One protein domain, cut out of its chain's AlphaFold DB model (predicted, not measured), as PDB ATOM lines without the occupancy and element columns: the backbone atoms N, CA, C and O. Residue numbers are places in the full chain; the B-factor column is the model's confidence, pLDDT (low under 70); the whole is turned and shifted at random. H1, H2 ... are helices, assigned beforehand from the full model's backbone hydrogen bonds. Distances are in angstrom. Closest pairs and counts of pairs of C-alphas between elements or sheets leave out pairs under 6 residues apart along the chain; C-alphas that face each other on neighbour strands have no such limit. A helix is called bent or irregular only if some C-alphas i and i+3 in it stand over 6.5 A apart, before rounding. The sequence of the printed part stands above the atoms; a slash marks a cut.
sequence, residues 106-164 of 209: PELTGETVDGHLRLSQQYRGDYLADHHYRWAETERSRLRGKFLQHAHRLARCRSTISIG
ATOM      1  N   PRO A 106      -9.862  -1.026   1.504       91.69
ATOM      2  CA  PRO A 106      -9.628  -0.137   2.638       91.69
ATOM      3  C   PRO A 106     -10.705   0.953   2.720       91.69
ATOM      4  O   PRO A 106     -11.503   1.148   1.803       91.69
ATOM      5  N   GLU A 107     -10.720   1.699   3.824       91.44
ATOM      6  CA  GLU A 107     -11.616   2.845   3.950       91.44
ATOM      7  C   GLU A 107     -11.364   3.870   2.830       91.44
ATOM      8  O   GLU A 107     -10.221   4.136   2.444       91.44
ATOM      9  N   LEU A 108     -12.449   4.446   2.305       89.81
ATOM     10  CA  LEU A 108     -12.390   5.411   1.214       89.81
ATOM     11  C   LEU A 108     -11.876   6.764   1.723       89.81
ATOM     12  O   LEU A 108     -12.606   7.534   2.345       89.81
ATOM     13  N   THR A 109     -10.631   7.070   1.385       87.88
ATOM     14  CA  THR A 109      -9.924   8.311   1.702       87.88
ATOM     15  C   THR A 109      -9.326   8.909   0.428       87.88
ATOM     16  O   THR A 109      -9.357   8.295  -0.640       87.88
ATOM     17  N   GLY A 110      -8.746  10.110   0.524       84.19
ATOM     18  CA  GLY A 110      -8.047  10.727  -0.607       84.19
ATOM     19  C   GLY A 110      -6.869   9.895  -1.135       84.19
ATOM     20  O   GLY A 110      -6.557   9.987  -2.315       84.19
ATOM     21  N   GLU A 111      -6.251   9.055  -0.298       86.62
ATOM     22  CA  GLU A 111      -5.125   8.194  -0.690       86.62
ATOM     23  C   GLU A 111      -5.586   6.883  -1.346       86.62
ATOM     24  O   GLU A 111      -4.890   6.328  -2.194       86.62
ATOM     25  N   THR A 112      -6.771   6.384  -0.981       91.62
ATOM     26  CA  THR A 112      -7.306   5.105  -1.479       91.62
ATOM     27  C   THR A 112      -8.276   5.270  -2.651       91.62
ATOM     28  O   THR A 112      -8.615   4.280  -3.308       91.62
ATOM     29  N   VAL A 113      -8.696   6.504  -2.962       90.62
ATOM     30  CA  VAL A 113      -9.698   6.818  -3.999       90.62
ATOM     31  C   VAL A 113      -9.362   6.205  -5.360       90.62
ATOM     32  O   VAL A 113     -10.243   5.638  -6.003       90.62
ATOM     33  N   ASP A 114      -8.094   6.225  -5.772       88.88
ATOM     34  CA  ASP A 114      -7.663   5.659  -7.054       88.88
ATOM     35  C   ASP A 114      -7.839   4.136  -7.104       88.88
ATOM     36  O   ASP A 114      -8.187   3.575  -8.146       88.88
ATOM     37  N   GLY A 115      -7.641   3.452  -5.974       91.44
ATOM     38  CA  GLY A 115      -7.897   2.018  -5.846       91.44
ATOM     39  C   GLY A 115      -9.377   1.691  -6.026       91.44
ATOM     40  O   GLY A 115      -9.729   0.808  -6.806       91.44
ATOM     41  N   HIS A 116     -10.249   2.463  -5.381       92.75
ATOM     42  CA  HIS A 116     -11.696   2.305  -5.505       92.75
ATOM     43  C   HIS A 116     -12.229   2.660  -6.904       92.75
ATOM     44  O   HIS A 116     -13.156   2.016  -7.398       92.75
ATOM     45  N   LEU A 117     -11.628   3.642  -7.585       90.94
ATOM     46  CA  LEU A 117     -11.954   3.954  -8.980       90.94
ATOM     47  C   LEU A 117     -11.611   2.783  -9.907       90.94
ATOM     48  O   LEU A 117     -12.449   2.389 -10.716       90.94
ATOM     49  N   ARG A 118     -10.422   2.184  -9.754       91.25
ATOM     50  CA  ARG A 118     -10.037   0.979 -10.509       91.25
ATOM     51  C   ARG A 118     -10.982  -0.188 -10.238       91.25
ATOM     52  O   ARG A 118     -11.409  -0.850 -11.177       91.25
ATOM     53  N   LEU A 119     -11.353  -0.406  -8.980       92.12
ATOM     54  CA  LEU A 119     -12.309  -1.445  -8.603       92.12
ATOM     55  C   LEU A 119     -13.695  -1.218  -9.230       92.12
ATOM     56  O   LEU A 119     -14.332  -2.154  -9.704       92.12
ATOM     57  N   SER A 120     -14.154   0.034  -9.287       90.25
ATOM     58  CA  SER A 120     -15.431   0.378  -9.923       90.25
ATOM     59  C   SER A 120     -15.430   0.094 -11.426       90.25
ATOM     60  O   SER A 120     -16.450  -0.319 -11.966       90.25
ATOM     61  N   GLN A 121     -14.289   0.261 -12.101       89.00
ATOM     62  CA  GLN A 121     -14.137  -0.029 -13.534       89.00
ATOM     63  C   GLN A 121     -14.171  -1.530 -13.864       89.00
ATOM     64  O   GLN A 121     -14.386  -1.897 -15.018       89.00
ATOM     65  N   GLN A 122     -13.969  -2.409 -12.877       89.12
ATOM     66  CA  GLN A 122     -14.087  -3.856 -13.072       89.12
ATOM     67  C   GLN A 122     -15.549  -4.308 -13.209       89.12
ATOM     68  O   GLN A 122     -15.809  -5.351 -13.807       89.12
ATOM     69  N   TYR A 123     -16.510  -3.521 -12.715       88.25
ATOM     70  CA  TYR A 123     -17.932  -3.807 -12.876       88.25
ATOM     71  C   TYR A 123     -18.389  -3.437 -14.297       88.25
ATOM     72  O   TYR A 123     -18.664  -2.278 -14.601       88.25
ATOM     73  N   ARG A 124     -18.437  -4.432 -15.191       83.56
ATOM     74  CA  ARG A 124     -18.713  -4.239 -16.630       83.56
ATOM     75  C   ARG A 124     -20.196  -4.258 -17.012       83.56
ATOM     76  O   ARG A 124     -20.514  -4.025 -18.173       83.56
ATOM     77  N   GLY A 125     -21.089  -4.549 -16.072       85.88
ATOM     78  CA  GLY A 125     -22.524  -4.653 -16.322       85.88
ATOM     79  C   GLY A 125     -23.211  -5.631 -15.378       85.88
ATOM     80  O   GLY A 125     -22.583  -6.198 -14.480       85.88
ATOM     81  N   ASP A 126     -24.508  -5.825 -15.603       87.62
ATOM     82  CA  ASP A 126     -25.338  -6.655 -14.738       87.62
ATOM     83  C   ASP A 126     -24.966  -8.146 -14.828       87.62
ATOM     84  O   ASP A 126     -24.508  -8.674 -15.849       87.62
ATOM     85  N   TYR A 127     -25.184  -8.854 -13.721       89.62
ATOM     86  CA  TYR A 127     -24.937 -10.287 -13.627       89.62
ATOM     87  C   TYR A 127     -25.772 -11.058 -14.656       89.62
ATOM     88  O   TYR A 127     -26.998 -10.980 -14.650       89.62
ATOM     89  N   LEU A 128     -25.110 -11.814 -15.540       88.88
ATOM     90  CA  LEU A 128     -25.770 -12.556 -16.624       88.88
ATOM     91  C   LEU A 128     -26.721 -11.663 -17.450       88.88
ATOM     92  O   LEU A 128     -27.840 -12.082 -17.737       88.88
ATOM     93  N   ALA A 129     -26.308 -10.433 -17.780       86.12
ATOM     94  CA  ALA A 129     -27.136  -9.450 -18.491       86.12
ATOM     95  C   ALA A 129     -27.652  -9.948 -19.852       86.12
ATOM     96  O   ALA A 129     -28.791  -9.671 -20.213       86.12
ATOM     97  N   ASP A 130     -26.850 -10.741 -20.566       86.69
ATOM     98  CA  ASP A 130     -27.214 -11.278 -21.887       86.69
ATOM     99  C   ASP A 130     -28.306 -12.364 -21.825       86.69
ATOM    100  O   ASP A 130     -28.806 -12.826 -22.853       86.69
ATOM    101  N   HIS A 131     -28.692 -12.793 -20.621       87.88
ATOM    102  CA  HIS A 131     -29.660 -13.860 -20.408       87.88
ATOM    103  C   HIS A 131     -30.839 -13.384 -19.570       87.88
ATOM    104  O   HIS A 131     -30.668 -12.789 -18.519       87.88
ATOM    105  N   HIS A 132     -32.064 -13.737 -19.943       87.50
ATOM    106  CA  HIS A 132     -33.265 -13.326 -19.203       87.50
ATOM    107  C   HIS A 132     -33.672 -14.356 -18.136       87.50
ATOM    108  O   HIS A 132     -34.841 -14.709 -17.997       87.50
ATOM    109  N   TYR A 133     -32.695 -14.870 -17.384       93.00
ATOM    110  CA  TYR A 133     -32.943 -15.847 -16.326       93.00
ATOM    111  C   TYR A 133     -33.655 -15.198 -15.138       93.00
ATOM    112  O   TYR A 133     -33.136 -14.258 -14.534       93.00
ATOM    113  N   ARG A 134     -34.837 -15.717 -14.787       91.88
ATOM    114  CA  ARG A 134     -35.664 -15.190 -13.686       91.88
ATOM    115  C   ARG A 134     -35.005 -15.369 -12.321       91.88
ATOM    116  O   ARG A 134     -35.004 -14.444 -11.518       91.88
ATOM    117  N   TRP A 135     -34.400 -16.529 -12.083       94.31
ATOM    118  CA  TRP A 135     -33.704 -16.837 -10.832       94.31
ATOM    119  C   TRP A 135     -32.496 -15.921 -10.574       94.31
ATOM    120  O   TRP A 135     -32.108 -15.727  -9.426       94.31
ATOM    121  N   ALA A 136     -31.917 -15.321 -11.621       95.00
ATOM    122  CA  ALA A 136     -30.756 -14.441 -11.501       95.00
ATOM    123  C   ALA A 136     -31.122 -13.019 -11.039       95.00
ATOM    124  O   ALA A 136     -30.230 -12.253 -10.681       95.00
ATOM    125  N   GLU A 137     -32.405 -12.648 -11.041       93.94
ATOM    126  CA  GLU A 137     -32.836 -11.263 -10.824       93.94
ATOM    127  C   GLU A 137     -32.521 -10.747  -9.416       93.94
ATOM    128  O   GLU A 137     -32.062  -9.614  -9.237       93.94
ATOM    129  N   THR A 138     -32.681 -11.610  -8.414       93.81
ATOM    130  CA  THR A 138     -32.300 -11.301  -7.032       93.81
ATOM    131  C   THR A 138     -30.807 -10.992  -6.939       93.81
ATOM    132  O   THR A 138     -30.410 -10.006  -6.317       93.81
ATOM    133  N   GLU A 139     -29.973 -11.793  -7.604       94.00
ATOM    134  CA  GLU A 139     -28.522 -11.624  -7.571       94.00
ATOM    135  C   GLU A 139     -28.064 -10.398  -8.367       94.00
ATOM    136  O   GLU A 139     -27.198  -9.650  -7.907       94.00
ATOM    137  N   ARG A 140     -28.700 -10.113  -9.511       94.69
ATOM    138  CA  ARG A 140     -28.505  -8.856 -10.250       94.69
ATOM    139  C   ARG A 140     -28.775  -7.655  -9.367       94.69
ATOM    140  O   ARG A 140     -27.923  -6.776  -9.256       94.69
ATOM    141  N   SER A 141     -29.929  -7.642  -8.708       95.00
ATOM    142  CA  SER A 141     -30.336  -6.552  -7.825       95.00
ATOM    143  C   SER A 141     -29.352  -6.371  -6.667       95.00
ATOM    144  O   SER A 141     -28.958  -5.244  -6.363       95.00
ATOM    145  N   ARG A 142     -28.888  -7.471  -6.063       95.44
ATOM    146  CA  ARG A 142     -27.906  -7.462  -4.969       95.44
ATOM    147  C   ARG A 142     -26.566  -6.863  -5.402       95.44
ATOM    148  O   ARG A 142     -26.070  -5.936  -4.758       95.44
ATOM    149  N   LEU A 143     -25.995  -7.359  -6.500       94.38
ATOM    150  CA  LEU A 143     -24.698  -6.908  -7.013       94.38
ATOM    151  C   LEU A 143     -24.757  -5.463  -7.512       94.38
ATOM    152  O   LEU A 143     -23.874  -4.662  -7.199       94.38
ATOM    153  N   ARG A 144     -25.833  -5.097  -8.214       94.44
ATOM    154  CA  ARG A 144     -26.085  -3.717  -8.633       94.44
ATOM    155  C   ARG A 144     -26.219  -2.787  -7.432       94.44
ATOM    156  O   ARG A 144     -25.654  -1.698  -7.442       94.44
ATOM    157  N   GLY A 145     -26.905  -3.218  -6.374       95.00
ATOM    158  CA  GLY A 145     -27.000  -2.483  -5.113       95.00
ATOM    159  C   GLY A 145     -25.631  -2.219  -4.481       95.00
ATOM    160  O   GLY A 145     -25.331  -1.072  -4.141       95.00
ATOM    161  N   LYS A 146     -24.767  -3.244  -4.394       94.69
ATOM    162  CA  LYS A 146     -23.378  -3.098  -3.918       94.69
ATOM    163  C   LYS A 146     -22.594  -2.086  -4.758       94.69
ATOM    164  O   LYS A 146     -21.973  -1.175  -4.207       94.69
ATOM    165  N   PHE A 147     -22.665  -2.202  -6.083       94.56
ATOM    166  CA  PHE A 147     -21.998  -1.281  -7.001       94.56
ATOM    167  C   PHE A 147     -22.483   0.165  -6.819       94.56
ATOM    168  O   PHE A 147     -21.670   1.072  -6.643       94.56
ATOM    169  N   LEU A 148     -23.799   0.390  -6.794       94.06
ATOM    170  CA  LEU A 148     -24.381   1.725  -6.627       94.06
ATOM    171  C   LEU A 148     -24.013   2.340  -5.277       94.06
ATOM    172  O   LEU A 148     -23.658   3.517  -5.211       94.06
ATOM    173  N   GLN A 149     -24.036   1.552  -4.200       94.31
ATOM    174  CA  GLN A 149     -23.592   2.015  -2.889       94.31
ATOM    175  C   GLN A 149     -22.126   2.462  -2.930       94.31
ATOM    176  O   GLN A 149     -21.784   3.515  -2.385       94.31
ATOM    177  N   HIS A 150     -21.264   1.691  -3.594       93.75
ATOM    178  CA  HIS A 150     -19.858   2.036  -3.753       93.75
ATOM    179  C   HIS A 150     -19.664   3.318  -4.579       93.75
ATOM    180  O   HIS A 150     -18.968   4.240  -4.144       93.75
ATOM    181  N   ALA A 151     -20.362   3.434  -5.710       91.75
ATOM    182  CA  ALA A 151     -20.346   4.614  -6.569       91.75
ATOM    183  C   ALA A 151     -20.822   5.879  -5.832       91.75
ATOM    184  O   ALA A 151     -20.210   6.941  -5.956       91.75
ATOM    185  N   HIS A 152     -21.859   5.774  -4.993       91.94
ATOM    186  CA  HIS A 152     -22.317   6.884  -4.155       91.94
ATOM    187  C   HIS A 152     -21.256   7.344  -3.149       91.94
ATOM    188  O   HIS A 152     -21.080   8.550  -2.955       91.94
ATOM    189  N   ARG A 153     -20.525   6.413  -2.519       90.50
ATOM    190  CA  ARG A 153     -19.413   6.758  -1.615       90.50
ATOM    191  C   ARG A 153     -18.306   7.501  -2.369       90.50
ATOM    192  O   ARG A 153     -17.834   8.528  -1.883       90.50
ATOM    193  N   LEU A 154     -17.964   7.048  -3.575       90.31
ATOM    194  CA  LEU A 154     -16.974   7.702  -4.437       90.31
ATOM    195  C   LEU A 154     -17.384   9.114  -4.852       90.31
ATOM    196  O   LEU A 154     -16.586  10.044  -4.736       90.31
ATOM    197  N   ALA A 155     -18.635   9.294  -5.276       87.25
ATOM    198  CA  ALA A 155     -19.167  10.603  -5.636       87.25
ATOM    199  C   ALA A 155     -19.104  11.585  -4.454       87.25
ATOM    200  O   ALA A 155     -18.667  12.725  -4.618       87.25
ATOM    201  N   ARG A 156     -19.463  11.128  -3.244       85.06
ATOM    202  CA  ARG A 156     -19.365  11.937  -2.019       85.06
ATOM    203  C   ARG A 156     -17.923  12.307  -1.699       85.06
ATOM    204  O   ARG A 156     -17.649  13.484  -1.498       85.06
ATOM    205  N   CYS A 157     -17.000  11.345  -1.723       79.75
ATOM    206  CA  CYS A 157     -15.585  11.606  -1.466       79.75
ATOM    207  C   CYS A 157     -15.026  12.651  -2.447       79.75
ATOM    208  O   CYS A 157     -14.414  13.627  -2.025       79.75
ATOM    209  N   ARG A 158     -15.344  12.536  -3.744       65.69
ATOM    210  CA  ARG A 158     -14.917  13.505  -4.764       65.69
ATOM    211  C   ARG A 158     -15.553  14.884  -4.592       65.69
ATOM    212  O   ARG A 158     -14.878  15.884  -4.819       65.69
ATOM    213  N   SER A 159     -16.811  14.956  -4.155       60.66
ATOM    214  CA  SER A 159     -17.453  16.232  -3.816       60.66
ATOM    215  C   SER A 159     -16.778  16.910  -2.620       60.66
ATOM    216  O   SER A 159     -16.538  18.107  -2.671       60.66
ATOM    217  N   THR A 160     -16.360  16.151  -1.600       54.75
ATOM    218  CA  THR A 160     -15.614  16.674  -0.444       54.75
ATOM    219  C   THR A 160     -14.196  17.092  -0.833       54.75
ATOM    220  O   THR A 160     -13.728  18.146  -0.416       54.75
ATOM    221  N   ILE A 161     -13.532  16.331  -1.706       53.47
ATOM    222  CA  ILE A 161     -12.218  16.690  -2.257       53.47
ATOM    223  C   ILE A 161     -12.318  17.972  -3.106       53.47
ATOM    224  O   ILE A 161     -11.415  18.803  -3.064       53.47
ATOM    225  N   SER A 162     -13.432  18.177  -3.824       42.50
ATOM    226  CA  SER A 162     -13.665  19.368  -4.651       42.50
ATOM    227  C   SER A 162     -14.237  20.577  -3.891       42.50
ATOM    228  O   SER A 162     -14.095  21.694  -4.385       42.50
ATOM    229  N   ILE A 163     -14.883  20.391  -2.731       42.94
ATOM    230  CA  ILE A 163     -15.535  21.459  -1.937       42.94
ATOM    231  C   ILE A 163     -14.749  21.806  -0.656       42.94
ATOM    232  O   ILE A 163     -14.947  22.872  -0.077       42.94
ATOM    233  N   GLY A 164     -13.764  20.999  -0.260       44.81
ATOM    234  CA  GLY A 164     -12.775  21.370   0.747       44.81
ATOM    235  C   GLY A 164     -12.352  20.192   1.609       44.81
ATOM    236  O   GLY A 164     -13.120  19.754   2.453       44.81
TER     237      GLY A 164
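This is residues 106 to 164 of the 209 residues of an uncharacterized protein of Brevibacillus agri (UniProt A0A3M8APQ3). A short helix, H1, and a long helix, H2, make an uneven helical hairpin, and a long link with no named element joins them. H2 runs nearly the whole length of the rod, and H1 packs on part of it. The printed part has 59 residues, with two named helices, H1 then H2, and no named strand; the class is all helix. The whole is loose, with a radius of gyration of the C-alphas of 14.2 A, and spans 45 by 17 by 16 A.

After residues 106 to 112, H1 takes residues 113 to 122, from C-alpha 113 at (-9.698, 6.818, -3.999), and is 14.7 A long. H2 takes residues 134 to 163, is 43.4 A long, and ends with C-alpha 163 at (-15.535, 21.459, -1.937). H2 is only just irregular: C-alphas 135 and 138 are 6.9 A apart.

H1 and H2 form a helical hairpin and touch, H2 with residues 147 to 157 alone. Their closest C-alphas, of Ser 120 and Ala 151, are 7.3 A apart. They run opposite ways at a shallow tilt of 27 degrees. In H1 every O i to N i+4 pair is within hydrogen-bond range; in H2, 24 of 26 are.

The two C-alphas farthest apart, of Tyr 133 and Gly 164, are 45.6 A apart. The printed part has no cut. The link from H1 to H2, 11 residues, is long, and residues 130 to 135 stand free. Mean pLDDT of the printed part is 86.1; residues 158 to 164 are under 70.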